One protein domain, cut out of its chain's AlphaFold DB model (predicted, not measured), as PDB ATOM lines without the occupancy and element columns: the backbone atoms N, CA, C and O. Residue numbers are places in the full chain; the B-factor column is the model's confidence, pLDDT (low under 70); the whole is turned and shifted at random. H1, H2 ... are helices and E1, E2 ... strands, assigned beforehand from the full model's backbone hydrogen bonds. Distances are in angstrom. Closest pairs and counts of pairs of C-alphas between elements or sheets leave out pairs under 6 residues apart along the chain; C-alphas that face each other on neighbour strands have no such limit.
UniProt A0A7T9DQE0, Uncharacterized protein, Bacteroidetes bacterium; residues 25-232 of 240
ATOM      1  N   ILE A  25      13.621 -24.817  -6.553       78.62
ATOM      2  CA  ILE A  25      12.886 -23.659  -6.070       78.62
ATOM      3  C   ILE A  25      11.762 -24.105  -5.133       78.62
ATOM      4  O   ILE A  25      10.882 -24.870  -5.522       78.62
ATOM      5  N   ASN A  26      11.781 -23.564  -3.913       79.00
ATOM      6  CA  ASN A  26      10.840 -23.838  -2.818       79.00
ATOM      7  C   ASN A  26      10.920 -25.263  -2.244       79.00
ATOM      8  O   ASN A  26       9.980 -25.718  -1.591       79.00
ATOM      9  N   ASN A  27      12.040 -25.964  -2.447       84.00
ATOM     10  CA  ASN A  27      12.232 -27.316  -1.912       84.00
ATOM     11  C   ASN A  27      12.659 -27.338  -0.441       84.00
ATOM     12  O   ASN A  27      12.721 -28.411   0.151       84.00
ATOM     13  N   ASN A  28      12.954 -26.181   0.149       87.81
ATOM     14  CA  ASN A  28      13.331 -26.075   1.551       87.81
ATOM     15  C   ASN A  28      12.154 -25.579   2.379       87.81
ATOM     16  O   ASN A  28      11.503 -24.593   2.040       87.81
ATOM     17  N   TRP A  29      11.864 -26.248   3.484       88.69
ATOM     18  CA  TRP A  29      10.873 -25.799   4.454       88.69
ATOM     19  C   TRP A  29      11.598 -25.441   5.739       88.69
ATOM     20  O   TRP A  29      12.225 -26.294   6.363       88.69
ATOM     21  N   LEU A  30      11.519 -24.166   6.103       88.38
ATOM     22  CA  LEU A  30      12.086 -23.631   7.333       88.38
ATOM     23  C   LEU A  30      10.979 -23.497   8.373       88.38
ATOM     24  O   LEU A  30       9.913 -22.950   8.087       88.38
ATOM     25  N   MET A  31      11.233 -24.013   9.566       87.75
ATOM     26  CA  MET A  31      10.333 -23.946  10.715       87.75
ATOM     27  C   MET A  31      11.145 -23.945  12.009       87.75
ATOM     28  O   MET A  31      12.355 -24.125  11.969       87.75
ATOM     29  N   GLY A  32      10.487 -23.789  13.156       88.12
ATOM     30  CA  GLY A  32      11.146 -23.818  14.461       88.12
ATOM     31  C   GLY A  32      11.278 -22.436  15.089       88.12
ATOM     32  O   GLY A  32      11.137 -21.410  14.426       88.12
ATOM     33  N   TYR A  33      11.469 -22.429  16.403       87.06
ATOM     34  CA  TYR A  33      11.455 -21.233  17.237       87.06
ATOM     35  C   TYR A  33      12.317 -21.449  18.487       87.06
ATOM     36  O   TYR A  33      12.701 -22.582  18.797       87.06
ATOM     37  N   SER A  34      12.564 -20.371  19.240       85.38
ATOM     38  CA  SER A  34      13.405 -20.383  20.437       85.38
ATOM     39  C   SER A  34      14.832 -20.848  20.156       85.38
ATOM     40  O   SER A  34      15.398 -21.614  20.936       85.38
ATOM     41  N   SER A  35      15.442 -20.351  19.074       80.56
ATOM     42  CA  SER A  35      16.839 -20.659  18.720       80.56
ATOM     43  C   SER A  35      17.844 -20.392  19.850       80.56
ATOM     44  O   SER A  35      18.864 -21.072  19.937       80.56
ATOM     45  N   TRP A  36      17.528 -19.487  20.785       80.25
ATOM     46  CA  TRP A  36      18.324 -19.233  21.995       80.25
ATOM     47  C   TRP A  36      18.473 -20.453  22.923       80.25
ATOM     48  O   TRP A  36      19.416 -20.508  23.709       80.25
ATOM     49  N   GLY A  37      17.545 -21.414  22.872       79.06
ATOM     50  CA  GLY A  37      17.518 -22.573  23.767       79.06
ATOM     51  C   GLY A  37      18.463 -23.711  23.370       79.06
ATOM     52  O   GLY A  37      18.695 -24.605  24.184       79.06
ATOM     53  N   GLY A  38      19.006 -23.695  22.146       75.81
ATOM     54  CA  GLY A  38      19.737 -24.832  21.576       75.81
ATOM     55  C   GLY A  38      18.864 -26.089  21.442       75.81
ATOM     56  O   GLY A  38      17.661 -26.049  21.689       75.81
ATOM     57  N   GLN A  39      19.452 -27.228  21.061       74.62
ATOM     58  CA  GLN A  39      18.704 -28.480  20.874       74.62
ATOM     59  C   GLN A  39      17.891 -28.845  22.143       74.62
ATOM     60  O   GLN A  39      18.467 -28.881  23.231       74.62
ATOM     61  N   PRO A  40      16.579 -29.162  22.041       77.44
ATOM     62  CA  PRO A  40      15.807 -29.490  20.832       77.44
ATOM     63  C   PRO A  40      15.110 -28.303  20.138       77.44
ATOM     64  O   PRO A  40      14.319 -28.527  19.226       77.44
ATOM     65  N   PHE A  41      15.357 -27.072  20.579       80.38
ATOM     66  CA  PHE A  41      14.819 -25.843  19.997       80.38
ATOM     67  C   PHE A  41      15.681 -25.335  18.833       80.38
ATOM     68  O   PHE A  41      16.766 -25.856  18.560       80.38
ATOM     69  N   GLY A  42      15.186 -24.299  18.157       80.81
ATOM     70  CA  GLY A  42      15.833 -23.687  17.003       80.81
ATOM     71  C   GLY A  42      15.247 -24.120  15.672       80.81
ATOM     72  O   GLY A  42      14.203 -24.781  15.600       80.81
ATOM     73  N   GLN A  43      15.894 -23.680  14.599       80.06
ATOM     74  CA  GLN A  43      15.366 -23.869  13.265       80.06
ATOM     75  C   GLN A  43      15.543 -25.321  12.806       80.06
ATOM     76  O   GLN A  43      16.589 -25.954  12.950       80.06
ATOM     77  N   THR A  44      14.488 -25.854  12.208       86.44
ATOM     78  CA  THR A  44      14.504 -27.093  11.443       86.44
ATOM     79  C   THR A  44      14.367 -26.744   9.971       86.44
ATOM     80  O   THR A  44      13.405 -26.086   9.565       86.44
ATOM     81  N   LYS A  45      15.312 -27.228   9.168       87.75
ATOM     82  CA  LYS A  45      15.213 -27.244   7.712       87.75
ATOM     83  C   LYS A  45      14.806 -28.642   7.270       87.75
ATOM     84  O   LYS A  45      15.464 -29.621   7.619       87.75
ATOM     85  N   ILE A  46      13.738 -28.719   6.486       89.25
ATOM     86  CA  ILE A  46      13.343 -29.929   5.766       89.25
ATOM     87  C   ILE A  46      13.614 -29.690   4.284       89.25
ATOM     88  O   ILE A  46      13.000 -28.817   3.674       89.25
ATOM     89  N   ASP A  47      14.548 -30.445   3.724       89.19
ATOM     90  CA  ASP A  47      14.977 -30.340   2.333       89.19
ATOM     91  C   ASP A  47      14.386 -31.484   1.497       89.19
ATOM     92  O   ASP A  47      14.632 -32.662   1.763       89.19
ATOM     93  N   PHE A  48      13.603 -31.132   0.478       88.12
ATOM     94  CA  PHE A  48      12.960 -32.056  -0.456       88.12
ATOM     95  C   PHE A  48      13.698 -32.173  -1.804       88.12
ATOM     96  O   PHE A  48      13.170 -32.774  -2.743       88.12
ATOM     97  N   TYR A  49      14.909 -31.621  -1.939       85.50
ATOM     98  CA  TYR A  49      15.644 -31.538  -3.206       85.50
ATOM     99  C   TYR A  49      15.943 -32.888  -3.862       85.50
ATOM    100  O   TYR A  49      15.973 -32.963  -5.083       85.50
ATOM    101  N   ASN A  50      16.105 -33.962  -3.088       83.75
ATOM    102  CA  ASN A  50      16.325 -35.315  -3.618       83.75
ATOM    103  C   ASN A  50      15.059 -36.194  -3.572       83.75
ATOM    104  O   ASN A  50      15.136 -37.415  -3.682       83.75
ATOM    105  N   GLY A  51      13.882 -35.599  -3.342       80.94
ATOM    106  CA  GLY A  51      12.586 -36.291  -3.278       80.94
ATOM    107  C   GLY A  51      12.347 -37.074  -1.981       80.94
ATOM    108  O   GLY A  51      11.204 -37.355  -1.635       80.94
ATOM    109  N   THR A  52      13.407 -37.374  -1.230       86.44
ATOM    110  CA  THR A  52      13.332 -37.847   0.157       86.44
ATOM    111  C   THR A  52      13.624 -36.673   1.089       86.44
ATOM    112  O   THR A  52      14.651 -36.023   0.887       86.44
ATOM    113  N   PRO A  53      12.766 -36.388   2.087       88.75
ATOM    114  CA  PRO A  53      12.993 -35.285   3.010       88.75
ATOM    115  C   PRO A  53      14.249 -35.528   3.848       88.75
ATOM    116  O   PRO A  53      14.345 -36.528   4.563       88.75
ATOM    117  N   VAL A  54      15.196 -34.596   3.783       89.69
ATOM    118  CA  VAL A  54      16.380 -34.554   4.644       89.69
ATOM    119  C   VAL A  54      16.158 -33.488   5.707       89.69
ATOM    120  O   VAL A  54      15.877 -32.336   5.385       89.69
ATOM    121  N   LEU A  55      16.271 -33.872   6.976       88.44
ATOM    122  CA  LEU A  55      16.137 -32.950   8.097       88.44
ATOM    123  C   LEU A  55      17.522 -32.508   8.558       88.44
ATOM    124  O   LEU A  55      18.395 -33.342   8.800       88.44
ATOM    125  N   SER A  56      17.701 -31.205   8.732       85.38
ATOM    126  CA  SER A  56      18.853 -30.641   9.427       85.38
ATOM    127  C   SER A  56      18.392 -29.623  10.457       85.38
ATOM    128  O   SER A  56      17.463 -28.851  10.210       85.38
ATOM    129  N   TYR A  57      19.069 -29.616  11.598       76.25
ATOM    130  CA  TYR A  57      18.885 -28.612  12.632       76.25
ATOM    131  C   TYR A  57      19.946 -27.548  12.441       76.25
ATOM    132  O   TYR A  57      21.127 -27.875  12.320       76.25
ATOM    133  N   ASP A  58      19.511 -26.303  12.393       63.81
ATOM    134  CA  ASP A  58      20.401 -25.164  12.293       63.81
ATOM    135  C   ASP A  58      20.003 -24.158  13.369       63.81
ATOM    136  O   ASP A  58      18.823 -23.859  13.572       63.81
ATOM    137  N   SER A  59      20.984 -23.647  14.103       56.78
ATOM    138  CA  SER A  59      20.763 -22.539  15.023       56.78
ATOM    139  C   SER A  59      20.765 -21.239  14.222       56.78
ATOM    140  O   SER A  59      21.624 -20.384  14.426       56.78
ATOM    141  N   LEU A  60      19.841 -21.104  13.267       62.81
ATOM    142  CA  LEU A  60      19.632 -19.827  12.596       62.81
ATOM    143  C   LEU A  60      18.942 -18.861  13.555       62.81
ATOM    144  O   LEU A  60      18.041 -19.244  14.305       62.81
ATOM    145  N   GLU A  61      19.363 -17.598  13.524       74.38
ATOM    146  CA  GLU A  61      18.883 -16.567  14.455       74.38
ATOM    147  C   GLU A  61      17.394 -16.225  14.271       74.38
ATOM    148  O   GLU A  61      16.766 -15.709  15.194       74.38
ATOM    149  N   MET A  62      16.806 -16.522  13.105       90.00
ATOM    150  CA  MET A  62      15.405 -16.202  12.827       90.00
ATOM    151  C   MET A  62      14.453 -17.264  13.386       90.00
ATOM    152  O   MET A  62      14.413 -18.395  12.899       90.00
ATOM    153  N   ASP A  63      13.607 -16.854  14.326       90.94
ATOM    154  CA  ASP A  63      12.479 -17.653  14.800       90.94
ATOM    155  C   ASP A  63      11.284 -17.572  13.826       90.94
ATOM    156  O   ASP A  63      10.937 -16.506  13.300       90.94
ATOM    157  N   PHE A  64      10.612 -18.709  13.615       91.06
ATOM    158  CA  PHE A  64       9.378 -18.820  12.838       91.06
ATOM    159  C   PHE A  64       8.235 -19.215  13.764       91.06
ATOM    160  O   PHE A  64       8.108 -20.371  14.167       91.06
ATOM    161  N   ARG A  65       7.355 -18.255  14.070       89.25
ATOM    162  CA  ARG A  65       6.098 -18.552  14.764       89.25
ATOM    163  C   ARG A  65       5.125 -19.244  13.811       89.25
ATOM    164  O   ARG A  65       5.049 -20.465  13.787       89.25
ATOM    165  N   HIS A  66       4.402 -18.479  12.991       90.88
ATOM    166  CA  HIS A  66       3.503 -19.039  11.968       90.88
ATOM    167  C   HIS A  66       3.818 -18.518  10.565       90.88
ATOM    168  O   HIS A  66       3.745 -19.271   9.590       90.88
ATOM    169  N   THR A  67       4.160 -17.234  10.446       93.31
ATOM    170  CA  THR A  67       4.572 -16.654   9.170       93.31
ATOM    171  C   THR A  67       5.946 -17.177   8.799       93.31
ATOM    172  O   THR A  67       6.897 -17.046   9.565       93.31
ATOM    173  N   HIS A  68       6.046 -17.730   7.602       91.38
ATOM    174  CA  HIS A  68       7.299 -18.142   7.001       91.38
ATOM    175  C   HIS A  68       7.183 -17.998   5.485       91.38
ATOM    176  O   HIS A  68       6.112 -18.195   4.911       91.38
ATOM    177  N   GLY A  69       8.288 -17.661   4.838       92.44
ATOM    178  CA  GLY A  69       8.438 -17.706   3.389       92.44
ATOM    179  C   GLY A  69       9.912 -17.867   3.068       92.44
ATOM    180  O   GLY A  69      10.739 -17.234   3.715       92.44
ATOM    181  N   ASN A  70      10.256 -18.726   2.114       93.12
ATOM    182  CA  ASN A  70      11.637 -18.927   1.695       93.12
ATOM    183  C   ASN A  70      11.708 -19.241   0.200       93.12
ATOM    184  O   ASN A  70      10.724 -19.694  -0.382       93.12
ATOM    185  N   ILE A  71      12.872 -18.987  -0.389       93.94
ATOM    186  CA  ILE A  71      13.211 -19.351  -1.763       93.94
ATOM    187  C   ILE A  71      14.559 -20.067  -1.746       93.94
ATOM    188  O   ILE A  71      15.496 -19.649  -1.066       93.94
ATOM    189  N   SER A  72      14.658 -21.120  -2.553       92.00
ATOM    190  CA  SER A  72      15.915 -21.798  -2.887       92.00
ATOM    191  C   SER A  72      16.219 -21.671  -4.374       92.00
ATOM    192  O   SER A  72      15.319 -21.425  -5.180       92.00
ATOM    193  N   ASP A  73      17.487 -21.836  -4.733       89.75
ATOM    194  CA  ASP A  73      17.914 -21.894  -6.123       89.75
ATOM    195  C   ASP A  73      17.558 -23.241  -6.775       89.75
ATOM    196  O   ASP A  73      17.040 -24.167  -6.143       89.75
ATOM    197  N   ALA A  74      17.855 -23.364  -8.070       87.06
ATOM    198  CA  ALA A  74      17.561 -24.573  -8.833       87.06
ATOM    199  C   ALA A  74      18.333 -25.818  -8.367       87.06
ATOM    200  O   ALA A  74      17.979 -26.928  -8.755       87.06
ATOM    201  N   THR A  75      19.364 -25.638  -7.540       87.38
ATOM    202  CA  THR A  75      20.170 -26.699  -6.931       87.38
ATOM    203  C   THR A  75      19.819 -26.956  -5.462       87.38
ATOM    204  O   THR A  75      20.459 -27.785  -4.823       87.38
ATOM    205  N   GLY A  76      18.789 -26.287  -4.930       85.75
ATOM    206  CA  GLY A  76      18.308 -26.471  -3.562       85.75
ATOM    207  C   GLY A  76      19.031 -25.632  -2.505       85.75
ATOM    208  O   GLY A  76      18.722 -25.780  -1.323       85.75
ATOM    209  N   ASN A  77      19.941 -24.726  -2.877       88.06
ATOM    210  CA  ASN A  77      20.578 -23.841  -1.898       88.06
ATOM    211  C   ASN A  77      19.613 -22.732  -1.483       88.06
ATOM    212  O   ASN A  77      18.918 -22.161  -2.324       88.06
ATOM    213  N   MET A  78      19.579 -22.405  -0.192       90.25
ATOM    214  CA  MET A  78      18.769 -21.299   0.316       90.25
ATOM    215  C   MET A  78      19.240 -19.974  -0.291       90.25
ATOM    216  O   MET A  78      20.433 -19.689  -0.291       90.25
ATOM    217  N   MET A  79      18.305 -19.165  -0.790       94.31
ATOM    218  CA  MET A  79      18.598 -17.829  -1.319       94.31
ATOM    219  C   MET A  79      18.224 -16.741  -0.314       94.31
ATOM    220  O   MET A  79      19.014 -15.836  -0.066       94.31
ATOM    221  N   PHE A  80      17.011 -16.817   0.241       95.81
ATOM    222  CA  PHE A  80      16.506 -15.889   1.252       95.81
ATOM    223  C   PHE A  80      15.229 -16.416   1.904       95.81
ATOM    224  O   PHE A  80      14.542 -17.284   1.355       95.81
ATOM    225  N   TYR A  81      14.884 -15.854   3.061       95.44
ATOM    226  CA  TYR A  81      13.696 -16.234   3.816       95.44
ATOM    227  C   TYR A  81      13.202 -15.121   4.748       95.44
ATOM    228  O   TYR A  81      13.869 -14.113   4.960       95.44
ATOM    229  N   THR A  82      11.991 -15.270   5.281       96.25
ATOM    230  CA  THR A  82      11.348 -14.290   6.166       96.25
ATOM    231  C   THR A  82      10.428 -14.960   7.178       96.25
ATOM    232  O   THR A  82       9.777 -15.958   6.866       96.25
ATOM    233  N   ASN A  83      10.305 -14.354   8.357       95.44
ATOM    234  CA  ASN A  83       9.296 -14.654   9.376       95.44
ATOM    235  C   ASN A  83       8.180 -13.587   9.438       95.44
ATOM    236  O   ASN A  83       7.412 -13.516  10.400       95.44
ATOM    237  N   GLY A  84       8.105 -12.717   8.426       95.75
ATOM    238  CA  GLY A  84       7.170 -11.593   8.351       95.75
ATOM    239  C   GLY A  84       7.675 -10.284   8.964       95.75
ATOM    240  O   GLY A  84       7.110  -9.246   8.631       95.75
ATOM    241  N   TYR A  85       8.726 -10.297   9.789       96.25
ATOM    242  CA  TYR A  85       9.298  -9.079  10.386       96.25
ATOM    243  C   TYR A  85      10.467  -8.509   9.565       96.25
ATOM    244  O   TYR A  85      10.576  -7.298   9.346       96.25
ATOM    245  N   TYR A  86      11.328  -9.385   9.048       97.06
ATOM    246  CA  TYR A  86      12.437  -9.021   8.166       97.06
ATOM    247  C   TYR A  86      12.726 -10.124   7.143       97.06
ATOM    248  O   TYR A  86      12.242 -11.251   7.272       97.06
ATOM    249  N   LEU A  87      13.481  -9.778   6.103       97.50
ATOM    250  CA  LEU A  87      14.063 -10.711   5.141       97.50
ATOM    251  C   LEU A  87      15.521 -10.974   5.520       97.50
ATOM    252  O   LEU A  87      16.294 -10.025   5.646       97.50
ATOM    253  N   ALA A  88      15.884 -12.244   5.661       96.00
ATOM    254  CA  ALA A  88      17.264 -12.696   5.776       96.00
ATOM    255  C   ALA A  88      17.756 -13.254   4.436       96.00
ATOM    256  O   ALA A  88      16.974 -13.844   3.685       96.00
ATOM    257  N   ASP A  89      19.035 -13.047   4.133       96.00
ATOM    258  CA  ASP A  89      19.697 -13.633   2.967       96.00
ATOM    259  C   ASP A  89      20.329 -15.002   3.284       96.00
ATOM    260  O   ASP A  89      20.166 -15.557   4.371       96.00
ATOM    261  N   ALA A  90      21.029 -15.580   2.306       92.88
ATOM    262  CA  ALA A  90      21.650 -16.899   2.413       92.88
ATOM    263  C   ALA A  90      22.766 -17.001   3.471       92.88
ATOM    264  O   ALA A  90      23.170 -18.109   3.818       92.88
ATOM    265  N   THR A  91      23.282 -15.875   3.973       93.06
ATOM    266  CA  THR A  91      24.252 -15.839   5.079       93.06
ATOM    267  C   THR A  91      23.587 -15.815   6.455       93.06
ATOM    268  O   THR A  91      24.280 -15.838   7.470       93.06
ATOM    269  N   ASN A  92      22.250 -15.819   6.485       90.75
ATOM    270  CA  ASN A  92      21.392 -15.732   7.667       90.75
ATOM    271  C   ASN A  92      21.378 -14.362   8.356       90.75
ATOM    272  O   ASN A  92      20.731 -14.208   9.392       90.75
ATOM    273  N   ASP A  93      22.025 -13.362   7.758       93.44
ATOM    274  CA  ASP A  93      21.910 -11.962   8.153       93.44
ATOM    275  C   ASP A  93      20.713 -11.301   7.451       93.44
ATOM    276  O   ASP A  93      20.162 -11.805   6.469       93.44
ATOM    277  N   THR A  94      20.290 -10.150   7.961       96.31
ATOM    278  CA  THR A  94      19.280  -9.309   7.329       96.31
ATOM    279  C   THR A  94      19.743  -8.905   5.931       96.31
ATOM    280  O   THR A  94      20.729  -8.187   5.773       96.31
ATOM    281  N   MET A  95      18.967  -9.291   4.916       98.12
ATOM    282  CA  MET A  95      19.202  -8.910   3.524       98.12
ATOM    283  C   MET A  95      19.320  -7.386   3.403       98.12
ATOM    284  O   MET A  95      18.646  -6.639   4.120       98.12
ATOM    285  N   GLN A  96      20.105  -6.891   2.444       98.44
ATOM    286  CA  GLN A  96      20.177  -5.456   2.170       98.44
ATOM    287  C   GLN A  96      18.766  -4.874   1.938       98.44
ATOM    288  O   GLN A  96      17.993  -5.361   1.111       98.44
ATOM    289  N   ASN A  97      18.418  -3.834   2.707       98.19
ATOM    290  CA  ASN A  97      17.076  -3.234   2.767       98.19
ATOM    291  C   ASN A  97      15.936  -4.183   3.204       98.19
ATOM    292  O   ASN A  97      14.764  -3.816   3.089       98.19
ATOM    293  N   GLY A  98      16.258  -5.349   3.763       97.69
ATOM    294  CA  GLY A  98      15.339  -6.396   4.213       97.69
ATOM    295  C   GLY A  98      14.697  -6.174   5.582       97.69
ATOM    296  O   GLY A  98      13.793  -6.918   5.947       97.69
ATOM    297  N   SER A  99      15.108  -5.151   6.331       97.12
ATOM    298  CA  SER A  99      14.461  -4.760   7.587       97.12
ATOM    299  C   SER A  99      13.185  -3.934   7.367       97.12
ATOM    300  O   SER A  99      13.003  -3.280   6.329       97.12
ATOM    301  N   GLY A 100      12.312  -3.920   8.381       95.94
ATOM    302  CA  GLY A 100      11.083  -3.121   8.379       95.94
ATOM    303  C   GLY A 100      10.035  -3.633   7.390       95.94
ATOM    304  O   GLY A 100       9.356  -2.832   6.745       95.94
ATOM    305  N   ILE A 101       9.939  -4.954   7.224       96.62
ATOM    306  CA  ILE A 101       8.855  -5.593   6.475       96.62
ATOM    307  C   ILE A 101       7.600  -5.562   7.344       96.62
ATOM    308  O   ILE A 101       7.686  -5.805   8.543       96.62
ATOM    309  N   ASN A 102       6.447  -5.271   6.730       94.44
ATOM    310  CA  ASN A 102       5.163  -5.062   7.406       94.44
ATOM    311  C   ASN A 102       5.206  -3.894   8.416       94.44
ATOM    312  O   ASN A 102       5.586  -4.085   9.568       94.44
ATOM    313  N   PRO A 103       4.793  -2.671   8.039       91.38
ATOM    314  CA  PRO A 103       4.710  -1.575   8.996       91.38
ATOM    315  C   PRO A 103       3.570  -1.803  10.006       91.38
ATOM    316  O   PRO A 103       2.641  -2.572   9.766       91.38
ATOM    317  N   GLY A 104       3.610  -1.080  11.127       89.81
ATOM    318  CA  GLY A 104       2.501  -1.004  12.081       89.81
ATOM    319  C   GLY A 104       2.775  -1.649  13.440       89.81
ATOM    320  O   GLY A 104       3.807  -2.273  13.677       89.81
ATOM    321  N   ALA A 105       1.827  -1.472  14.363       91.31
ATOM    322  CA  ALA A 105       1.995  -1.842  15.770       91.31
ATOM    323  C   ALA A 105       2.214  -3.349  15.985       91.31
ATOM    324  O   ALA A 105       2.948  -3.732  16.894       91.31
ATOM    325  N   TYR A 106       1.623  -4.200  15.138       92.81
ATOM    326  CA  TYR A 106       1.824  -5.647  15.221       92.81
ATOM    327  C   TYR A 106       3.278  -6.048  14.987       92.81
ATOM    328  O   TYR A 106       3.785  -6.910  15.695       92.81
ATOM    329  N   ALA A 107       3.961  -5.393  14.047       92.88
ATOM    330  CA  ALA A 107       5.352  -5.698  13.736       92.88
ATOM    331  C   ALA A 107       6.282  -5.395  14.912       92.88
ATOM    332  O   ALA A 107       7.186  -6.169  15.202       92.88
ATOM    333  N   ASN A 108       6.004  -4.311  15.642       90.94
ATOM    334  CA  ASN A 108       6.749  -3.958  16.849       90.94
ATOM    335  C   ASN A 108       6.522  -4.967  17.982       90.94
ATOM    336  O   ASN A 108       7.424  -5.212  18.777       90.94
ATOM    337  N   PHE A 109       5.314  -5.526  18.078       91.38
ATOM    338  CA  PHE A 109       4.984  -6.534  19.084       91.38
ATOM    339  C   PHE A 109       5.544  -7.920  18.747       91.38
ATOM    340  O   PHE A 109       5.993  -8.630  19.642       91.38
ATOM    341  N   ALA A 110       5.489  -8.312  17.476       91.31
ATOM    342  CA  ALA A 110       5.895  -9.621  16.974       91.31
ATOM    343  C   ALA A 110       7.246  -9.541  16.240       91.31
ATOM    344  O   ALA A 110       7.395 -10.053  15.127       91.31
ATOM    345  N   SER A 111       8.221  -8.859  16.850       91.56
ATOM    346  CA  SER A 111       9.555  -8.641  16.275       91.56
ATOM    347  C   SER A 111      10.395  -9.917  16.164       91.56
ATOM    348  O   SER A 111      11.357  -9.961  15.403       91.56
ATOM    349  N   ASP A 112      10.009 -10.977  16.873       90.31
ATOM    350  CA  ASP A 112      10.592 -12.318  16.796       90.31
ATOM    351  C   ASP A 112       9.894 -13.223  15.764       90.31
ATOM    352  O   ASP A 112      10.224 -14.398  15.635       90.31
ATOM    353  N   GLY A 113       8.930 -12.692  15.008       91.94
ATOM    354  CA  GLY A 113       8.229 -13.406  13.946       91.94
ATOM    355  C   GLY A 113       6.716 -13.382  14.112       91.94
ATOM    356  O   GLY A 113       6.158 -13.453  15.207       91.94
ATOM    357  N   PHE A 114       6.009 -13.293  12.991       93.81
ATOM    358  CA  PHE A 114       4.567 -13.079  13.006       93.81
ATOM    359  C   PHE A 114       3.813 -14.378  13.317       93.81
ATOM    360  O   PHE A 114       4.093 -15.448  12.769       93.81
ATOM    361  N   ALA A 115       2.779 -14.277  14.151       92.00
ATOM    362  CA  ALA A 115       1.889 -15.388  14.489       92.00
ATOM    363  C   ALA A 115       0.695 -15.502  13.514       92.00
ATOM    364  O   ALA A 115      -0.393 -15.919  13.910       92.00
ATOM    365  N   ILE A 116       0.889 -15.147  12.238       92.25
ATOM    366  CA  ILE A 116      -0.154 -15.155  11.203       92.25
ATOM    367  C   ILE A 116       0.183 -16.210  10.139       92.25
ATOM    368  O   ILE A 116       1.094 -16.045   9.336       92.25
ATOM    369  N   ALA A 117      -0.565 -17.310  10.089       91.12
ATOM    370  CA  ALA A 117      -0.308 -18.357   9.099       91.12
ATOM    371  C   ALA A 117      -0.474 -17.836   7.657       91.12
ATOM    372  O   ALA A 117      -1.452 -17.155   7.347       91.12
ATOM    373  N   GLN A 118       0.457 -18.193   6.762       91.75
ATOM    374  CA  GLN A 118       0.420 -17.829   5.332       91.75
ATOM    375  C   GLN A 118       0.342 -16.306   5.082       91.75
ATOM    376  O   GLN A 118      -0.384 -15.847   4.198       91.75
ATOM    377  N   ALA A 119       1.056 -15.510   5.885       94.62
ATOM    378  CA  ALA A 119       1.122 -14.049   5.749       94.62
ATOM    379  C   ALA A 119       2.297 -13.533   4.905       94.62
ATOM    380  O   ALA A 119       2.443 -12.322   4.748       94.62
ATOM    381  N   ALA A 120       3.116 -14.429   4.358       96.19
ATOM    382  CA  ALA A 120       4.159 -14.117   3.393       96.19
ATOM    383  C   ALA A 120       4.129 -15.172   2.283       96.19
ATOM    384  O   ALA A 120       4.214 -16.368   2.548       96.19
ATOM    385  N   LEU A 121       3.985 -14.723   1.043       96.38
ATOM    386  CA  LEU A 121       3.962 -15.555  -0.149       96.38
ATOM    387  C   LEU A 121       4.971 -14.991  -1.141       96.38
ATOM    388  O   LEU A 121       4.846 -13.841  -1.560       96.38
ATOM    389  N   ILE A 122       5.938 -15.806  -1.547       97.06
ATOM    390  CA  ILE A 122       6.980 -15.389  -2.482       97.06
ATOM    391  C   ILE A 122       6.785 -16.118  -3.809       97.06
ATOM    392  O   ILE A 122       6.624 -17.336  -3.845       97.06
ATOM    393  N   ILE A 123       6.809 -15.366  -4.908       95.88
ATOM    394  CA  ILE A 123       6.791 -15.897  -6.271       95.88
ATOM    395  C   ILE A 123       7.910 -15.261  -7.094       95.88
ATOM    396  O   ILE A 123       8.247 -14.090  -6.913       95.88
ATOM    397  N   GLN A 124       8.467 -16.008  -8.045       95.62
ATOM    398  CA  GLN A 124       9.371 -15.431  -9.036       95.62
ATOM    399  C   GLN A 124       8.573 -14.563 -10.014       95.62
ATOM    400  O   GLN A 124       7.526 -14.983 -10.527       95.62
ATOM    401  N   LYS A 125       9.067 -13.351 -10.295       97.25
ATOM    402  CA  LYS A 125       8.468 -12.469 -11.297       97.25
ATOM    403  C   LYS A 125       8.487 -13.175 -12.662       97.25
ATOM    404  O   LYS A 125       9.558 -13.591 -13.107       97.25
ATOM    405  N   PRO A 126       7.350 -13.261 -13.378       96.44
ATOM    406  CA  PRO A 126       7.312 -13.867 -14.703       96.44
ATOM    407  C   PRO A 126       8.368 -13.291 -15.656       96.44
ATOM    408  O   PRO A 126       8.558 -12.071 -15.738       96.44
ATOM    409  N   SER A 127       9.038 -14.187 -16.384       94.56
ATOM    410  CA  SER A 127      10.135 -13.879 -17.314       94.56
ATOM    411  C   SER A 127      11.335 -13.153 -16.686       94.56
ATOM    412  O   SER A 127      12.048 -12.432 -17.383       94.56
ATOM    413  N   SER A 128      11.564 -13.313 -15.382       95.44
ATOM    414  CA  SER A 128      12.773 -12.847 -14.706       95.44
ATOM    415  C   SER A 128      13.450 -13.998 -13.978       95.44
ATOM    416  O   SER A 128      12.775 -14.807 -13.351       95.44
ATOM    417  N   ASN A 129      14.781 -14.028 -14.026       92.50
ATOM    418  CA  ASN A 129      15.577 -15.027 -13.317       92.50
ATOM    419  C   ASN A 129      16.078 -14.529 -11.951       92.50
ATOM    420  O   ASN A 129      16.528 -15.341 -11.152       92.50
ATOM    421  N   SER A 130      16.004 -13.220 -11.674       95.75
ATOM    422  CA  SER A 130      16.553 -12.621 -10.446       95.75
ATOM    423  C   SER A 130      15.525 -11.877  -9.597       95.75
ATOM    424  O   SER A 130      15.772 -11.663  -8.412       95.75
ATOM    425  N   ILE A 131      14.382 -11.485 -10.171       98.12
ATOM    426  CA  ILE A 131      13.380 -10.693  -9.459       98.12
ATOM    427  C   ILE A 131      12.330 -11.598  -8.821       98.12
ATOM    428  O   ILE A 131      11.686 -12.406  -9.497       98.12
ATOM    429  N   TYR A 132      12.100 -11.382  -7.532       98.12
ATOM    430  CA  TYR A 132      11.061 -12.037  -6.752       98.12
ATOM    431  C   TYR A 132      10.081 -11.011  -6.196       98.12
ATOM    432  O   TYR A 132      10.446  -9.892  -5.825       98.12
ATOM    433  N   TYR A 133       8.821 -11.416  -6.131       98.50
ATOM    434  CA  TYR A 133       7.751 -10.670  -5.498       98.50
ATOM    435  C   TYR A 133       7.322 -11.387  -4.233       98.50
ATOM    436  O   TYR A 133       6.951 -12.557  -4.276       98.50
ATOM    437  N   MET A 134       7.339 -10.660  -3.122       98.50
ATOM    438  CA  MET A 134       6.756 -11.093  -1.867       98.50
ATOM    439  C   MET A 134       5.440 -10.353  -1.653       98.50
ATOM    440  O   MET A 134       5.431  -9.132  -1.499       98.50
ATOM    441  N   PHE A 135       4.341 -11.097  -1.631       98.38
ATOM    442  CA  PHE A 135       3.039 -10.628  -1.178       98.38
ATOM    443  C   PHE A 135       2.916 -10.939   0.301       98.38
ATOM    444  O   PHE A 135       3.045 -12.093   0.707       98.38
ATOM    445  N   HIS A 136       2.700  -9.919   1.112       97.88
ATOM    446  CA  HIS A 136       2.694 -10.084   2.556       97.88
ATOM    447  C   HIS A 136       1.730  -9.113   3.223       97.88
ATOM    448  O   HIS A 136       1.295  -8.131   2.621       97.88
ATOM    449  N   GLY A 137       1.394  -9.384   4.476       95.31
ATOM    450  CA  GLY A 137       0.612  -8.449   5.265       95.31
ATOM    451  C   GLY A 137       0.630  -8.748   6.752       95.31
ATOM    452  O   GLY A 137       1.234  -9.717   7.217       95.31
ATOM    453  N   SER A 138      -0.027  -7.863   7.492       93.75
ATOM    454  CA  SER A 138       0.060  -7.770   8.945       93.75
ATOM    455  C   SER A 138      -1.322  -7.743   9.597       93.75
ATOM    456  O   SER A 138      -2.360  -7.894   8.949       93.75
ATOM    457  N   CYS A 139      -1.315  -7.563  10.913       92.12
ATOM    458  CA  CYS A 139      -2.482  -7.260  11.719       92.12
ATOM    459  C   CYS A 139      -2.631  -5.740  11.886       92.12
ATOM    460  O   CYS A 139      -2.089  -5.154  12.823       92.12
ATOM    461  N   ASP A 140      -3.362  -5.080  10.993       88.56
ATOM    462  CA  ASP A 140      -3.414  -3.610  10.957       88.56
ATOM    463  C   ASP A 140      -4.325  -3.015  12.040       88.56
ATOM    464  O   ASP A 140      -4.175  -1.858  12.422       88.56
ATOM    465  N   ASN A 141      -5.255  -3.806  12.580       84.81
ATOM    466  CA  ASN A 141      -6.097  -3.443  13.725       84.81
ATOM    467  C   ASN A 141      -5.598  -4.055  15.050       84.81
ATOM    468  O   ASN A 141      -6.381  -4.267  15.981       84.81
ATOM    469  N   TYR A 142      -4.307  -4.381  15.130       74.81
ATOM    470  CA  TYR A 142      -3.694  -4.922  16.336       74.81
ATOM    471  C   TYR A 142      -3.960  -4.024  17.560       74.81
ATOM    472  O   TYR A 142      -3.912  -2.801  17.462       74.81
ATOM    473  N   MET A 143      -4.256  -4.652  18.706       66.44
ATOM    474  CA  MET A 143      -4.768  -4.052  19.958       66.44
ATOM    475  C   MET A 143      -6.253  -3.656  19.984       66.44
ATOM    476  O   MET A 143      -6.743  -3.207  21.019       66.44
ATOM    477  N   MET A 144      -7.011  -3.874  18.907       61.03
ATOM    478  CA  MET A 144      -8.471  -3.755  18.953       61.03
ATOM    479  C   MET A 144      -9.116  -5.061  19.445       61.03
ATOM    480  O   MET A 144      -8.633  -6.158  19.182       61.03
ATOM    481  N   THR A 145     -10.261  -4.964  20.123       59.81
ATOM    482  CA  THR A 145     -11.011  -6.115  20.672       59.81
ATOM    483  C   THR A 145     -11.672  -7.004  19.607       59.81
ATOM    484  O   THR A 145     -12.277  -8.021  19.934       59.81
ATOM    485  N   THR A 146     -11.581  -6.633  18.327       61.72
ATOM    486  CA  THR A 146     -12.334  -7.231  17.211       61.72
ATOM    487  C   THR A 146     -11.442  -8.028  16.267       61.72
ATOM    488  O   THR A 146     -11.461  -7.827  15.050       61.72
ATOM    489  N   GLY A 147     -10.677  -8.963  16.826       70.00
ATOM    490  CA  GLY A 147      -9.847  -9.875  16.044       70.00
ATOM    491  C   GLY A 147      -8.773  -9.176  15.207       70.00
ATOM    492  O   GLY A 147      -8.646  -7.958  15.211       70.00
ATOM    493  N   CYS A 148      -7.996  -9.958  14.474       81.56
ATOM    494  CA  CYS A 148      -6.899  -9.493  13.636       81.56
ATOM    495  C   CYS A 148      -7.340  -9.358  12.170       81.56
ATOM    496  O   CYS A 148      -7.835 -10.311  11.573       81.56
ATOM    497  N   ARG A 149      -7.171  -8.183  11.566       87.38
ATOM    498  CA  ARG A 149      -7.565  -7.860  10.188       87.38
ATOM    499  C   ARG A 149      -6.387  -7.265   9.439       87.38
ATOM    500  O   ARG A 149      -5.650  -6.451   9.986       87.38
ATOM    501  N   MET A 150      -6.264  -7.655   8.178       92.12
ATOM    502  CA  MET A 150      -5.294  -7.094   7.250       92.12
ATOM    503  C   MET A 150      -6.027  -6.051   6.409       92.12
ATOM    504  O   MET A 150      -6.959  -6.382   5.680       92.12
ATOM    505  N   HIS A 151      -5.666  -4.783   6.554       93.75
ATOM    506  CA  HIS A 151      -6.203  -3.682   5.765       93.75
ATOM    507  C   HIS A 151      -5.428  -3.459   4.468       93.75
ATOM    508  O   HIS A 151      -5.984  -2.946   3.494       93.75
ATOM    509  N   GLN A 152      -4.155  -3.854   4.446       95.25
ATOM    510  CA  GLN A 152      -3.322  -3.790   3.255       95.25
ATOM    511  C   GLN A 152      -2.702  -5.146   2.919       95.25
ATOM    512  O   GLN A 152      -2.052  -5.773   3.753       95.25
ATOM    513  N   LEU A 153      -2.842  -5.567   1.660       97.50
ATOM    514  CA  LEU A 153      -1.899  -6.514   1.071       97.50
ATOM    515  C   LEU A 153      -0.735  -5.710   0.501       97.50
ATOM    516  O   LEU A 153      -0.937  -4.858  -0.371       97.50
ATOM    517  N   TYR A 154       0.468  -5.999   0.968       98.31
ATOM    518  CA  TYR A 154       1.689  -5.362   0.511       98.31
ATOM    519  C   TYR A 154       2.429  -6.217  -0.513       98.31
ATOM    520  O   TYR A 154       2.389  -7.446  -0.480       98.31
ATOM    521  N   LEU A 155       3.144  -5.530  -1.397       98.62
ATOM    522  CA  LEU A 155       4.134  -6.076  -2.305       98.62
ATOM    523  C   LEU A 155       5.519  -5.548  -1.925       98.62
ATOM    524  O   LEU A 155       5.739  -4.340  -1.804       98.62
ATOM    525  N   THR A 156       6.464  -6.471  -1.818       98.75
ATOM    526  CA  THR A 156       7.894  -6.196  -1.716       98.75
ATOM    527  C   THR A 156       8.607  -6.855  -2.897       98.75
ATOM    528  O   THR A 156       8.329  -8.007  -3.228       98.75
ATOM    529  N   THR A 157       9.507  -6.120  -3.551       98.69
ATOM    530  CA  THR A 157      10.284  -6.576  -4.711       98.69
ATOM    531  C   THR A 157      11.726  -6.804  -4.291       98.69
ATOM    532  O   THR A 157      12.377  -5.882  -3.796       98.69
ATOM    533  N   ILE A 158      12.217  -8.014  -4.526       98.75
ATOM    534  CA  ILE A 158      13.575  -8.456  -4.217       98.75
ATOM    535  C   ILE A 158      14.316  -8.699  -5.532       98.75
ATOM    536  O   ILE A 158      13.753  -9.308  -6.441       98.75
ATOM    537  N   ASP A 159      15.562  -8.241  -5.636       98.44
ATOM    538  CA  ASP A 159      16.462  -8.558  -6.749       98.44
ATOM    539  C   ASP A 159      17.697  -9.296  -6.260       98.44
ATOM    540  O   ASP A 159      18.512  -8.752  -5.515       98.44
ATOM    541  N   MET A 160      17.842 -10.531  -6.727       97.88
ATOM    542  CA  MET A 160      18.929 -11.431  -6.353       97.88
ATOM    543  C   MET A 160      20.256 -11.120  -7.048       97.88
ATOM    544  O   MET A 160      21.281 -11.656  -6.644       97.88
ATOM    545  N   ASN A 161      20.277 -10.226  -8.040       97.31
ATOM    546  CA  ASN A 161      21.538  -9.719  -8.592       97.31
ATOM    547  C   ASN A 161      22.186  -8.648  -7.693       97.31
ATOM    548  O   ASN A 161      23.334  -8.264  -7.918       97.31
ATOM    549  N   GLY A 162      21.454  -8.136  -6.697       95.69
ATOM    550  CA  GLY A 162      21.954  -7.152  -5.741       95.69
ATOM    551  C   GLY A 162      22.952  -7.734  -4.735       95.69
ATOM    552  O   GLY A 162      23.067  -8.948  -4.580       95.69
ATOM    553  N   ASN A 163      23.665  -6.845  -4.036       97.00
ATOM    554  CA  ASN A 163      24.549  -7.174  -2.909       97.00
ATOM    555  C   ASN A 163      25.524  -8.344  -3.169       97.00
ATOM    556  O   ASN A 163      25.669  -9.245  -2.350       97.00
ATOM    557  N   GLY A 164      26.143  -8.388  -4.355       95.50
ATOM    558  CA  GLY A 164      27.092  -9.453  -4.705       95.50
ATOM    559  C   GLY A 164      26.475 -10.856  -4.814       95.50
ATOM    560  O   GLY A 164      27.195 -11.836  -4.666       95.50
ATOM    561  N   GLY A 165      25.166 -10.959  -5.064       95.31
ATOM    562  CA  GLY A 165      24.438 -12.230  -5.167       95.31
ATOM    563  C   GLY A 165      23.659 -12.621  -3.907       95.31
ATOM    564  O   GLY A 165      22.892 -13.577  -3.950       95.31
ATOM    565  N   LEU A 166      23.800 -11.868  -2.808       96.81
ATOM    566  CA  LEU A 166      23.001 -12.055  -1.588       96.81
ATOM    567  C   LEU A 166      21.599 -11.439  -1.688       96.81
ATOM    568  O   LEU A 166      20.729 -11.699  -0.863       96.81
ATOM    569  N   GLY A 167      21.358 -10.647  -2.731       98.00
ATOM    570  CA  GLY A 167      20.081 -10.009  -2.985       98.00
ATOM    571  C   GLY A 167      19.881  -8.696  -2.233       98.00
ATOM    572  O   GLY A 167      20.565  -8.363  -1.265       98.00
ATOM    573  N   ASN A 168      18.946  -7.900  -2.740       98.31
ATOM    574  CA  ASN A 168      18.577  -6.609  -2.175       98.31
ATOM    575  C   ASN A 168      17.082  -6.347  -2.376       98.31
ATOM    576  O   ASN A 168      16.524  -6.601  -3.448       98.31
ATOM    577  N   VAL A 169      16.442  -5.767  -1.365       98.75
ATOM    578  CA  VAL A 169      15.063  -5.293  -1.474       98.75
ATOM    579  C   VAL A 169      15.036  -3.948  -2.205       98.75
ATOM    580  O   VAL A 169      15.538  -2.946  -1.702       98.75
ATOM    581  N   ILE A 170      14.428  -3.915  -3.396       98.25
ATOM    582  CA  ILE A 170      14.336  -2.707  -4.238       98.25
ATOM    583  C   ILE A 170      13.182  -1.810  -3.783       98.25
ATOM    584  O   ILE A 170      13.332  -0.598  -3.648       98.25
ATOM    585  N   THR A 171      12.013  -2.405  -3.555       98.44
ATOM    586  CA  THR A 171      10.817  -1.708  -3.064       98.44
ATOM    587  C   THR A 171      10.191  -2.552  -1.974       98.44
ATOM    588  O   THR A 171      10.056  -3.757  -2.168       98.44
ATOM    589  N   LYS A 172       9.750  -1.950  -0.870       98.06
ATOM    590  CA  LYS A 172       9.094  -2.675   0.224       98.06
ATOM    591  C   LYS A 172       7.770  -2.054   0.618       98.06
ATOM    592  O   LYS A 172       7.602  -0.844   0.492       98.06
ATOM    593  N   ASN A 173       6.874  -2.886   1.141       98.06
ATOM    594  CA  ASN A 173       5.601  -2.472   1.731       98.06
ATOM    595  C   ASN A 173       4.720  -1.626   0.786       98.06
ATOM    596  O   ASN A 173       4.033  -0.708   1.232       98.06
ATOM    597  N   VAL A 174       4.734  -1.903  -0.522       98.31
ATOM    598  CA  VAL A 174       3.897  -1.180  -1.492       98.31
ATOM    599  C   VAL A 174       2.476  -1.746  -1.430       98.31
ATOM    600  O   VAL A 174       2.300  -2.919  -1.754       98.31
ATOM    601  N   PRO A 175       1.449  -0.985  -1.014       97.31
ATOM    602  CA  PRO A 175       0.093  -1.516  -0.925       97.31
ATOM    603  C   PRO A 175      -0.454  -1.805  -2.327       97.31
ATOM    604  O   PRO A 175      -0.525  -0.912  -3.170       97.31
ATOM    605  N   VAL A 176      -0.851  -3.054  -2.572       97.81
ATOM    606  CA  VAL A 176      -1.438  -3.509  -3.847       97.81
ATOM    607  C   VAL A 176      -2.930  -3.818  -3.739       97.81
ATOM    608  O   VAL A 176      -3.632  -3.819  -4.748       97.81
ATOM    609  N   ILE A 177      -3.435  -4.046  -2.524       97.56
ATOM    610  CA  ILE A 177      -4.870  -4.120  -2.216       97.56
ATOM    611  C   ILE A 177      -5.104  -3.378  -0.902       97.56
ATOM    612  O   ILE A 177      -4.362  -3.591   0.055       97.56
ATOM    613  N   ILE A 178      -6.143  -2.543  -0.862       96.19
ATOM    614  CA  ILE A 178      -6.613  -1.858   0.347       96.19
ATOM    615  C   ILE A 178      -8.096  -2.205   0.530       96.19
ATOM    616  O   ILE A 178      -8.940  -1.730  -0.227       96.19
ATOM    617  N   ASP A 179      -8.403  -3.072   1.494       94.56
ATOM    618  CA  ASP A 179      -9.762  -3.535   1.839       94.56
ATOM    619  C   ASP A 179      -9.724  -4.153   3.251       94.56
ATOM    620  O   ASP A 179      -8.696  -4.151   3.903       94.56
ATOM    621  N   THR A 180     -10.816  -4.715   3.756       91.88
ATOM    622  CA  THR A 180     -10.846  -5.492   4.998       91.88
ATOM    623  C   THR A 180     -10.621  -6.976   4.700       91.88
ATOM    624  O   THR A 180     -11.565  -7.734   4.456       91.88
ATOM    625  N   LEU A 181      -9.364  -7.404   4.708       92.81
ATOM    626  CA  LEU A 181      -8.933  -8.743   4.310       92.81
ATOM    627  C   LEU A 181      -8.765  -9.676   5.512       92.81
ATOM    628  O   LEU A 181      -8.433  -9.264   6.629       92.81
ATOM    629  N   SER A 182      -9.000 -10.965   5.272       91.00
ATOM    630  CA  SER A 182      -8.573 -12.025   6.178       91.00
ATOM    631  C   SER A 182      -7.056 -11.959   6.337       91.00
ATOM    632  O   SER A 182      -6.334 -11.780   5.363       91.00
ATOM    633  N   THR A 183      -6.575 -12.102   7.567       89.69
ATOM    634  CA  THR A 183      -5.140 -12.116   7.854       89.69
ATOM    635  C   THR A 183      -4.514 -13.411   7.371       89.69
ATOM    636  O   THR A 183      -5.025 -14.499   7.661       89.69
ATOM    637  N   GLY A 184      -3.405 -13.278   6.647       90.81
ATOM    638  CA  GLY A 184      -2.750 -14.409   6.011       90.81
ATOM    639  C   GLY A 184      -3.621 -15.040   4.929       90.81
ATOM    640  O   GLY A 184      -4.361 -14.342   4.234       90.81
ATOM    641  N   LYS A 185      -3.527 -16.367   4.782       90.94
ATOM    642  CA  LYS A 185      -4.227 -17.132   3.728       90.94
ATOM    643  C   LYS A 185      -3.955 -16.575   2.321       90.94
ATOM    644  O   LYS A 185      -4.790 -16.695   1.424       90.94
ATOM    645  N   ILE A 186      -2.798 -15.930   2.151       95.06
ATOM    646  CA  ILE A 186      -2.342 -15.407   0.869       95.06
ATOM    647  C   ILE A 186      -1.900 -16.612   0.056       95.06
ATOM    648  O   ILE A 186      -1.081 -17.412   0.508       95.06
ATOM    649  N   ALA A 187      -2.449 -16.747  -1.139       94.56
ATOM    650  CA  ALA A 187      -2.207 -17.916  -1.960       94.56
ATOM    651  C   ALA A 187      -1.995 -17.520  -3.415       94.56
ATOM    652  O   ALA A 187      -2.534 -16.516  -3.887       94.56
ATOM    653  N   ALA A 188      -1.220 -18.321  -4.138       94.88
ATOM    654  CA  ALA A 188      -1.047 -18.149  -5.566       94.88
ATOM    655  C   ALA A 188      -1.103 -19.465  -6.315       94.88
ATOM    656  O   ALA A 188      -0.798 -20.528  -5.786       94.88
ATOM    657  N   THR A 189      -1.464 -19.354  -7.584       94.00
ATOM    658  CA  THR A 189      -1.404 -20.453  -8.533       94.00
ATOM    659  C   THR A 189      -0.953 -19.937  -9.886       94.00
ATOM    660  O   THR A 189      -1.139 -18.763 -10.228       94.00
ATOM    661  N   ARG A 190      -0.327 -20.807 -10.667       93.25
ATOM    662  CA  ARG A 190       0.154 -20.457 -11.996       93.25
ATOM    663  C   ARG A 190      -1.037 -20.282 -12.941       93.25
ATOM    664  O   ARG A 190      -1.982 -21.065 -12.942       93.25
ATOM    665  N   HIS A 191      -0.999 -19.237 -13.758       95.69
ATOM    666  CA  HIS A 191      -1.991 -19.003 -14.799       95.69
ATOM    667  C   HIS A 191      -1.946 -20.136 -15.832       95.69
ATOM    668  O   HIS A 191      -0.882 -20.681 -16.129       95.69
ATOM    669  N   ALA A 192      -3.077 -20.415 -16.484       95.50
ATOM    670  CA  ALA A 192      -3.207 -21.433 -17.533       95.50
ATOM    671  C   ALA A 192      -2.258 -21.251 -18.739       95.50
ATOM    672  O   ALA A 192      -2.138 -22.145 -19.567       95.50
ATOM    673  N   ASN A 193      -1.568 -20.110 -18.848       95.94
ATOM    674  CA  ASN A 193      -0.570 -19.876 -19.893       95.94
ATOM    675  C   ASN A 193       0.826 -20.387 -19.506       95.94
ATOM    676  O   ASN A 193       1.767 -20.222 -20.276       95.94
ATOM    677  N   GLY A 194       0.975 -20.954 -18.304       91.31
ATOM    678  CA  GLY A 194       2.230 -21.516 -17.832       91.31
ATOM    679  C   GLY A 194       3.334 -20.480 -17.618       91.31
ATOM    680  O   GLY A 194       4.498 -20.852 -17.660       91.31
ATOM    681  N   ARG A 195       3.014 -19.198 -17.418       94.56
ATOM    682  CA  ARG A 195       4.010 -18.128 -17.217       94.56
ATOM    683  C   ARG A 195       3.601 -17.159 -16.117       94.56
ATOM    684  O   ARG A 195       4.419 -16.826 -15.266       94.56
ATOM    685  N   ASP A 196       2.355 -16.711 -16.163       97.50
ATOM    686  CA  ASP A 196       1.830 -15.687 -15.263       97.50
ATOM    687  C   ASP A 196       1.325 -16.326 -13.961       97.50
ATOM    688  O   ASP A 196       1.197 -17.550 -13.871       97.50
ATOM    689  N   TRP A 197       1.020 -15.513 -12.950       97.62
ATOM    690  CA  TRP A 197       0.481 -15.990 -11.671       97.62
ATOM    691  C   TRP A 197      -0.835 -15.307 -11.328       97.62
ATOM    692  O   TRP A 197      -0.988 -14.105 -11.521       97.62
ATOM    693  N   TRP A 198      -1.754 -16.065 -10.747       97.62
ATOM    694  CA  TRP A 198      -2.841 -15.517  -9.949       97.62
ATOM    695  C   TRP A 198      -2.401 -15.468  -8.493       97.62
ATOM    696  O   TRP A 198      -2.016 -16.499  -7.953       97.62
ATOM    697  N   VAL A 199      -2.496 -14.300  -7.862       97.75
ATOM    698  CA  VAL A 199      -2.351 -14.126  -6.408       97.75
ATOM    699  C   VAL A 199      -3.713 -13.756  -5.845       97.75
ATOM    700  O   VAL A 199      -4.409 -12.926  -6.425       97.75
ATOM    701  N   MET A 200      -4.114 -14.382  -4.744       95.69
ATOM    702  CA  MET A 200      -5.459 -14.291  -4.191       95.69
ATOM    703  C   MET A 200      -5.434 -14.064  -2.685       95.69
ATOM    704  O   MET A 200      -4.625 -14.640  -1.960       95.69
ATOM    705  N   VAL A 201      -6.387 -13.256  -2.236       95.12
ATOM    706  CA  VAL A 201      -6.730 -13.033  -0.831       95.12
ATOM    707  C   VAL A 201      -8.247 -13.062  -0.670       95.12
ATOM    708  O   VAL A 201      -8.999 -13.000  -1.645       95.12
ATOM    709  N   HIS A 202      -8.710 -13.161   0.570       93.19
ATOM    710  CA  HIS A 202     -10.127 -13.255   0.894       93.19
ATOM    711  C   HIS A 202     -10.568 -12.061   1.742       93.19
ATOM    712  O   HIS A 202      -9.867 -11.664   2.675       93.19
ATOM    713  N   ARG A 203     -11.735 -11.489   1.438       93.12
ATOM    714  CA  ARG A 203     -12.330 -10.413   2.238       93.12
ATOM    715  C   ARG A 203     -13.003 -10.990   3.485       93.12
ATOM    716  O   ARG A 203     -13.730 -11.975   3.388       93.12
ATOM    717  N   VAL A 204     -12.805 -10.390   4.661       90.12
ATOM    718  CA  VAL A 204     -13.414 -10.917   5.901       90.12
ATOM    719  C   VAL A 204     -14.940 -10.950   5.816       90.12
ATOM    720  O   VAL A 204     -15.548 -10.061   5.221       90.12
ATOM    721  N   ASN A 205     -15.563 -11.939   6.466       89.31
ATOM    722  CA  ASN A 205     -17.023 -12.052   6.591       89.31
ATOM    723  C   ASN A 205     -17.756 -11.967   5.243       89.31
ATOM    724  O   ASN A 205     -18.844 -11.402   5.141       89.31
ATOM    725  N   SER A 206     -17.139 -12.517   4.199       92.12
ATOM    726  CA  SER A 206     -17.625 -12.478   2.826       92.12
ATOM    727  C   SER A 206     -17.439 -13.838   2.156       92.12
ATOM    728  O   SER A 206     -16.862 -14.755   2.736       92.12
ATOM    729  N   ASN A 207     -17.963 -13.982   0.944       92.38
ATOM    730  CA  ASN A 207     -17.592 -15.037   0.000       92.38
ATOM    731  C   ASN A 207     -16.757 -14.475  -1.166       92.38
ATOM    732  O   ASN A 207     -16.658 -15.093  -2.225       92.38
ATOM    733  N   GLN A 208     -16.218 -13.264  -0.998       94.69
ATOM    734  CA  GLN A 208     -15.493 -12.521  -2.017       94.69
ATOM    735  C   GLN A 208     -13.987 -12.773  -1.919       94.69
ATOM    736  O   GLN A 208     -13.328 -12.401  -0.944       94.69
ATOM    737  N   PHE A 209     -13.443 -13.347  -2.985       94.38
ATOM    738  CA  PHE A 209     -12.013 -13.435  -3.240       94.38
ATOM    739  C   PHE A 209     -11.578 -12.243  -4.085       94.38
ATOM    740  O   PHE A 209     -12.263 -11.858  -5.038       94.38
ATOM    741  N   ILE A 210     -10.432 -11.670  -3.739       96.56
ATOM    742  CA  ILE A 210      -9.801 -10.577  -4.473       96.56
ATOM    743  C   ILE A 210      -8.511 -11.125  -5.069       96.56
ATOM    744  O   ILE A 210      -7.734 -11.779  -4.371       96.56
ATOM    745  N   LYS A 211      -8.299 -10.900  -6.364       96.25
ATOM    746  CA  LYS A 211      -7.217 -11.527  -7.119       96.25
ATOM    747  C   LYS A 211      -6.457 -10.552  -8.010       96.25
ATOM    748  O   LYS A 211      -7.045  -9.653  -8.610       96.25
ATOM    749  N   LEU A 212      -5.152 -10.775  -8.107       98.38
ATOM    750  CA  LEU A 212      -4.208 -10.043  -8.944       98.38
ATOM    751  C   LEU A 212      -3.629 -10.990  -9.996       98.38
ATOM    752  O   LEU A 212      -3.291 -12.131  -9.677       98.38
ATOM    753  N   LEU A 213      -3.499 -10.511 -11.234       98.38
ATOM    754  CA  LEU A 213      -2.778 -11.215 -12.294       98.38
ATOM    755  C   LEU A 213      -1.378 -10.626 -12.423       98.38
ATOM    756  O   LEU A 213      -1.213  -9.469 -12.807       98.38
ATOM    757  N   ILE A 214      -0.370 -11.431 -12.117       98.44
ATOM    758  CA  ILE A 214       1.034 -11.042 -12.176       98.44
ATOM    759  C   ILE A 214       1.581 -11.449 -13.538       98.44
ATOM    760  O   ILE A 214       1.673 -12.639 -13.839       98.44
ATOM    761  N   THR A 215       1.942 -10.463 -14.356       98.19
ATOM    762  CA  THR A 215       2.517 -10.668 -15.693       98.19
ATOM    763  C   THR A 215       3.986 -10.218 -15.722       98.19
ATOM    764  O   THR A 215       4.473  -9.640 -14.746       98.19
ATOM    765  N   PRO A 216       4.726 -10.431 -16.827       97.69
ATOM    766  CA  PRO A 216       6.105  -9.964 -16.936       97.69
ATOM    767  C   PRO A 216       6.265  -8.444 -16.876       97.69
ATOM    768  O   PRO A 216       7.351  -7.967 -16.554       97.69
ATOM    769  N   THR A 217       5.231  -7.674 -17.212       95.69
ATOM    770  CA  THR A 217       5.330  -6.213 -17.352       95.69
ATOM    771  C   THR A 217       4.491  -5.457 -16.334       95.69
ATOM    772  O   THR A 217       4.879  -4.368 -15.926       95.69
ATOM    773  N   VAL A 218       3.354  -6.015 -15.916       96.25
ATOM    774  CA  VAL A 218       2.381  -5.319 -15.068       96.25
ATOM    775  C   VAL A 218       1.635  -6.280 -14.141       96.25
ATOM    776  O   VAL A 218       1.409  -7.447 -14.471       96.25
ATOM    777  N   ILE A 219       1.228  -5.774 -12.979       97.88
ATOM    778  CA  ILE A 219       0.270  -6.430 -12.086       97.88
ATOM    779  C   ILE A 219      -1.116  -5.871 -12.407       97.88
ATOM    780  O   ILE A 219      -1.334  -4.668 -12.295       97.88
ATOM    781  N   LEU A 220      -2.039  -6.731 -12.837       98.06
ATOM    782  CA  LEU A 220      -3.403  -6.348 -13.210       98.06
ATOM    783  C   LEU A 220      -4.400  -6.699 -12.098       98.06
ATOM    784  O   LEU A 220      -4.255  -7.722 -11.425       98.06
ATOM    785  N   GLY A 221      -5.445  -5.882 -11.957       96.06
ATOM    786  CA  GLY A 221      -6.453  -5.986 -10.899       96.06
ATOM    787  C   GLY A 221      -6.413  -4.777  -9.952       96.06
ATOM    788  O   GLY A 221      -5.875  -3.737 -10.335       96.06
ATOM    789  N   PRO A 222      -6.976  -4.887  -8.734       96.75
ATOM    790  CA  PRO A 222      -7.634  -6.069  -8.173       96.75
ATOM    791  C   PRO A 222      -8.939  -6.434  -8.894       96.75
ATOM    792  O   PRO A 222      -9.756  -5.575  -9.211       96.75
ATOM    793  N   TYR A 223      -9.149  -7.730  -9.118       97.44
ATOM    794  CA  TYR A 223     -10.419  -8.290  -9.585       97.44
ATOM    795  C   TYR A 223     -11.132  -8.985  -8.432       97.44
ATOM    796  O   TYR A 223     -10.479  -9.579  -7.577       97.44
ATOM    797  N   THR A 224     -12.461  -8.977  -8.430       96.44
ATOM    798  CA  THR A 224     -13.255  -9.650  -7.396       96.44
ATOM    799  C   THR A 224     -14.043 -10.818  -7.972       96.44
ATOM    800  O   THR A 224     -14.459 -10.810  -9.131       96.44
ATOM    801  N   GLN A 225     -14.227 -11.856  -7.159       94.50
ATOM    802  CA  GLN A 225     -15.053 -13.006  -7.500       94.50
ATOM    803  C   GLN A 225     -15.736 -13.551  -6.249       94.50
ATOM    804  O   GLN A 225     -15.080 -13.829  -5.247       94.50
ATOM    805  N   ASN A 226     -17.052 -13.736  -6.314       94.88
ATOM    806  CA  ASN A 226     -17.824 -14.348  -5.238       94.88
ATOM    807  C   ASN A 226     -17.887 -15.865  -5.464       94.88
ATOM    808  O   ASN A 226     -18.325 -16.310  -6.525       94.88
ATOM    809  N   ILE A 227     -17.427 -16.655  -4.492       89.56
ATOM    810  CA  ILE A 227     -17.354 -18.117  -4.588       89.56
ATOM    811  C   ILE A 227     -17.846 -18.739  -3.282       89.56
ATOM    812  O   ILE A 227     -17.326 -18.451  -2.208       89.56
ATOM    813  N   GLY A 228     -18.810 -19.654  -3.381       88.19
ATOM    814  CA  GLY A 228     -19.299 -20.417  -2.236       88.19
ATOM    815  C   GLY A 228     -20.058 -19.568  -1.210       88.19
ATOM    816  O   GLY A 228     -20.696 -18.566  -1.543       88.19
ATOM    817  N   VAL A 229     -20.020 -20.018   0.045       88.56
ATOM    818  CA  VAL A 229     -20.741 -19.411   1.173       88.56
ATOM    819  C   VAL A 229     -19.909 -18.345   1.874       88.56
ATOM    820  O   VAL A 229     -18.680 -18.391   1.847       88.56
ATOM    821  N   THR A 230     -20.578 -17.417   2.559       87.44
ATOM    822  CA  THR A 230     -19.919 -16.429   3.417       87.44
ATOM    823  C   THR A 230     -19.081 -17.127   4.481       87.44
ATOM    824  O   THR A 230     -19.600 -17.906   5.284       87.44
ATOM    825  N   ARG A 231     -17.778 -16.845   4.498       79.25
ATOM    826  CA  ARG A 231     -16.856 -17.346   5.516       79.25
ATOM    827  C   ARG A 231     -16.679 -16.299   6.602       79.25
ATOM    828  O   ARG A 231     -16.359 -15.145   6.323       79.25
ATOM    829  N   GLN A 232     -16.901 -16.728   7.842       73.69
ATOM    830  CA  GLN A 232     -16.557 -15.961   9.035       73.69
ATOM    831  C   GLN A 232     -15.046 -15.703   9.071       73.69
ATOM    832  O   GLN A 232     -14.260 -16.428   8.451       73.69
TER     833      GLN A 232
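Overview. This is residues 25 to 232 of the 240 residues of an uncharacterized protein of Bacteroidetes bacterium (UniProt A0A7T9DQE0). Four small antiparallel sheets, E1 to E3, E4 to E6, E7 to E10 and E11 to E14, stand one after another like the blades of an incomplete propeller, in an open arc that does not close. The first strand of each sheet, E1, E4, E7 and E11, lies on the inside of the arc, and the last, E3, E6, E10 and E14, on the outside. The printed part has 208 residues with fourteen named strands and one short helix, H1, between E6 and E7; it is mostly strand, with under half of its residues in named elements. It is compact, with a radius of gyration of the C-alphas of 17.0 A and spans of 44 by 43 by 33 A.

Along the chain. E1, residues 28 to 31, begins at C-alpha 28 (13.331, -26.075, 1.551), and E2, residues 43 to 47, and E3, residues 54 to 58, follow. E4 is residues 69 to 72, E5 78 to 82 and E6 87 to 89. H1 is residues 105 to 109. E7 is residues 120 to 124, with C-alpha 120 at (4.159, -14.117, 3.393), and E8 is 131 to 136. E9, residues 149 to 159, is 29.4 A long and bends by 54 degrees at residue 152. E10, residues 168 to 182, is 28.9 A long and bends by 102 degrees at residue 179. E11 is residues 187 to 190, E12 197 to 202 and E13 206 to 214, 24.0 A long. E14, residues 219 to 231, is 26.9 A long, bends by 96 degrees at residue 228 and ends at C-alpha 231 (-16.856, -17.346, 5.516).

Arrangement. Each sheet is a meander, each strand the antiparallel neighbour of the one before, in chain order. Within hydrogen-bond range are, for instance, N 29 and O 46 of E1 and E2, 2.8 A, N 82 and O 69 of E4 and E5, 2.8 A, N 121 and O 135 of E7 and E8, 2.8 A, and N 189 and O 198 of E11 and E12, 2.9 A. From sheet to sheet, the closest C-alphas of E1 and E4 are those of Asn 28 and Ser 72, 6.7 A; of E4 and E7, those of Gly 69 and Ala 120, 5.6 A; of E7 and E11, those of Leu 121 and Ala 187, 6.8 A. E1 and E11 are apart. The last three sheets form a stack of sheets, face to face in turn: the parts of E4 E5 E6 and E7 E8 E9 E10 that face each other are 9.6 A centre to centre, and those of E7 E8 E9 E10 and E11 E12 E13 E14 10.2 A. These two four-stranded sheets are strongly twisted. H1 is not on any of the four sheets; its O i to N i+4 pair is within hydrogen-bond range.

Size, cuts and confidence. The two C-alphas farthest apart, those of Gly 164 and Val 229, are 49.2 A apart. The printed part has no cut. The links E1 to E2, E6 to H1 and E8 to E9 are long. The mean pLDDT of the printed part is 91.2, and residues 58 to 60 and 143 to 146 are under 70.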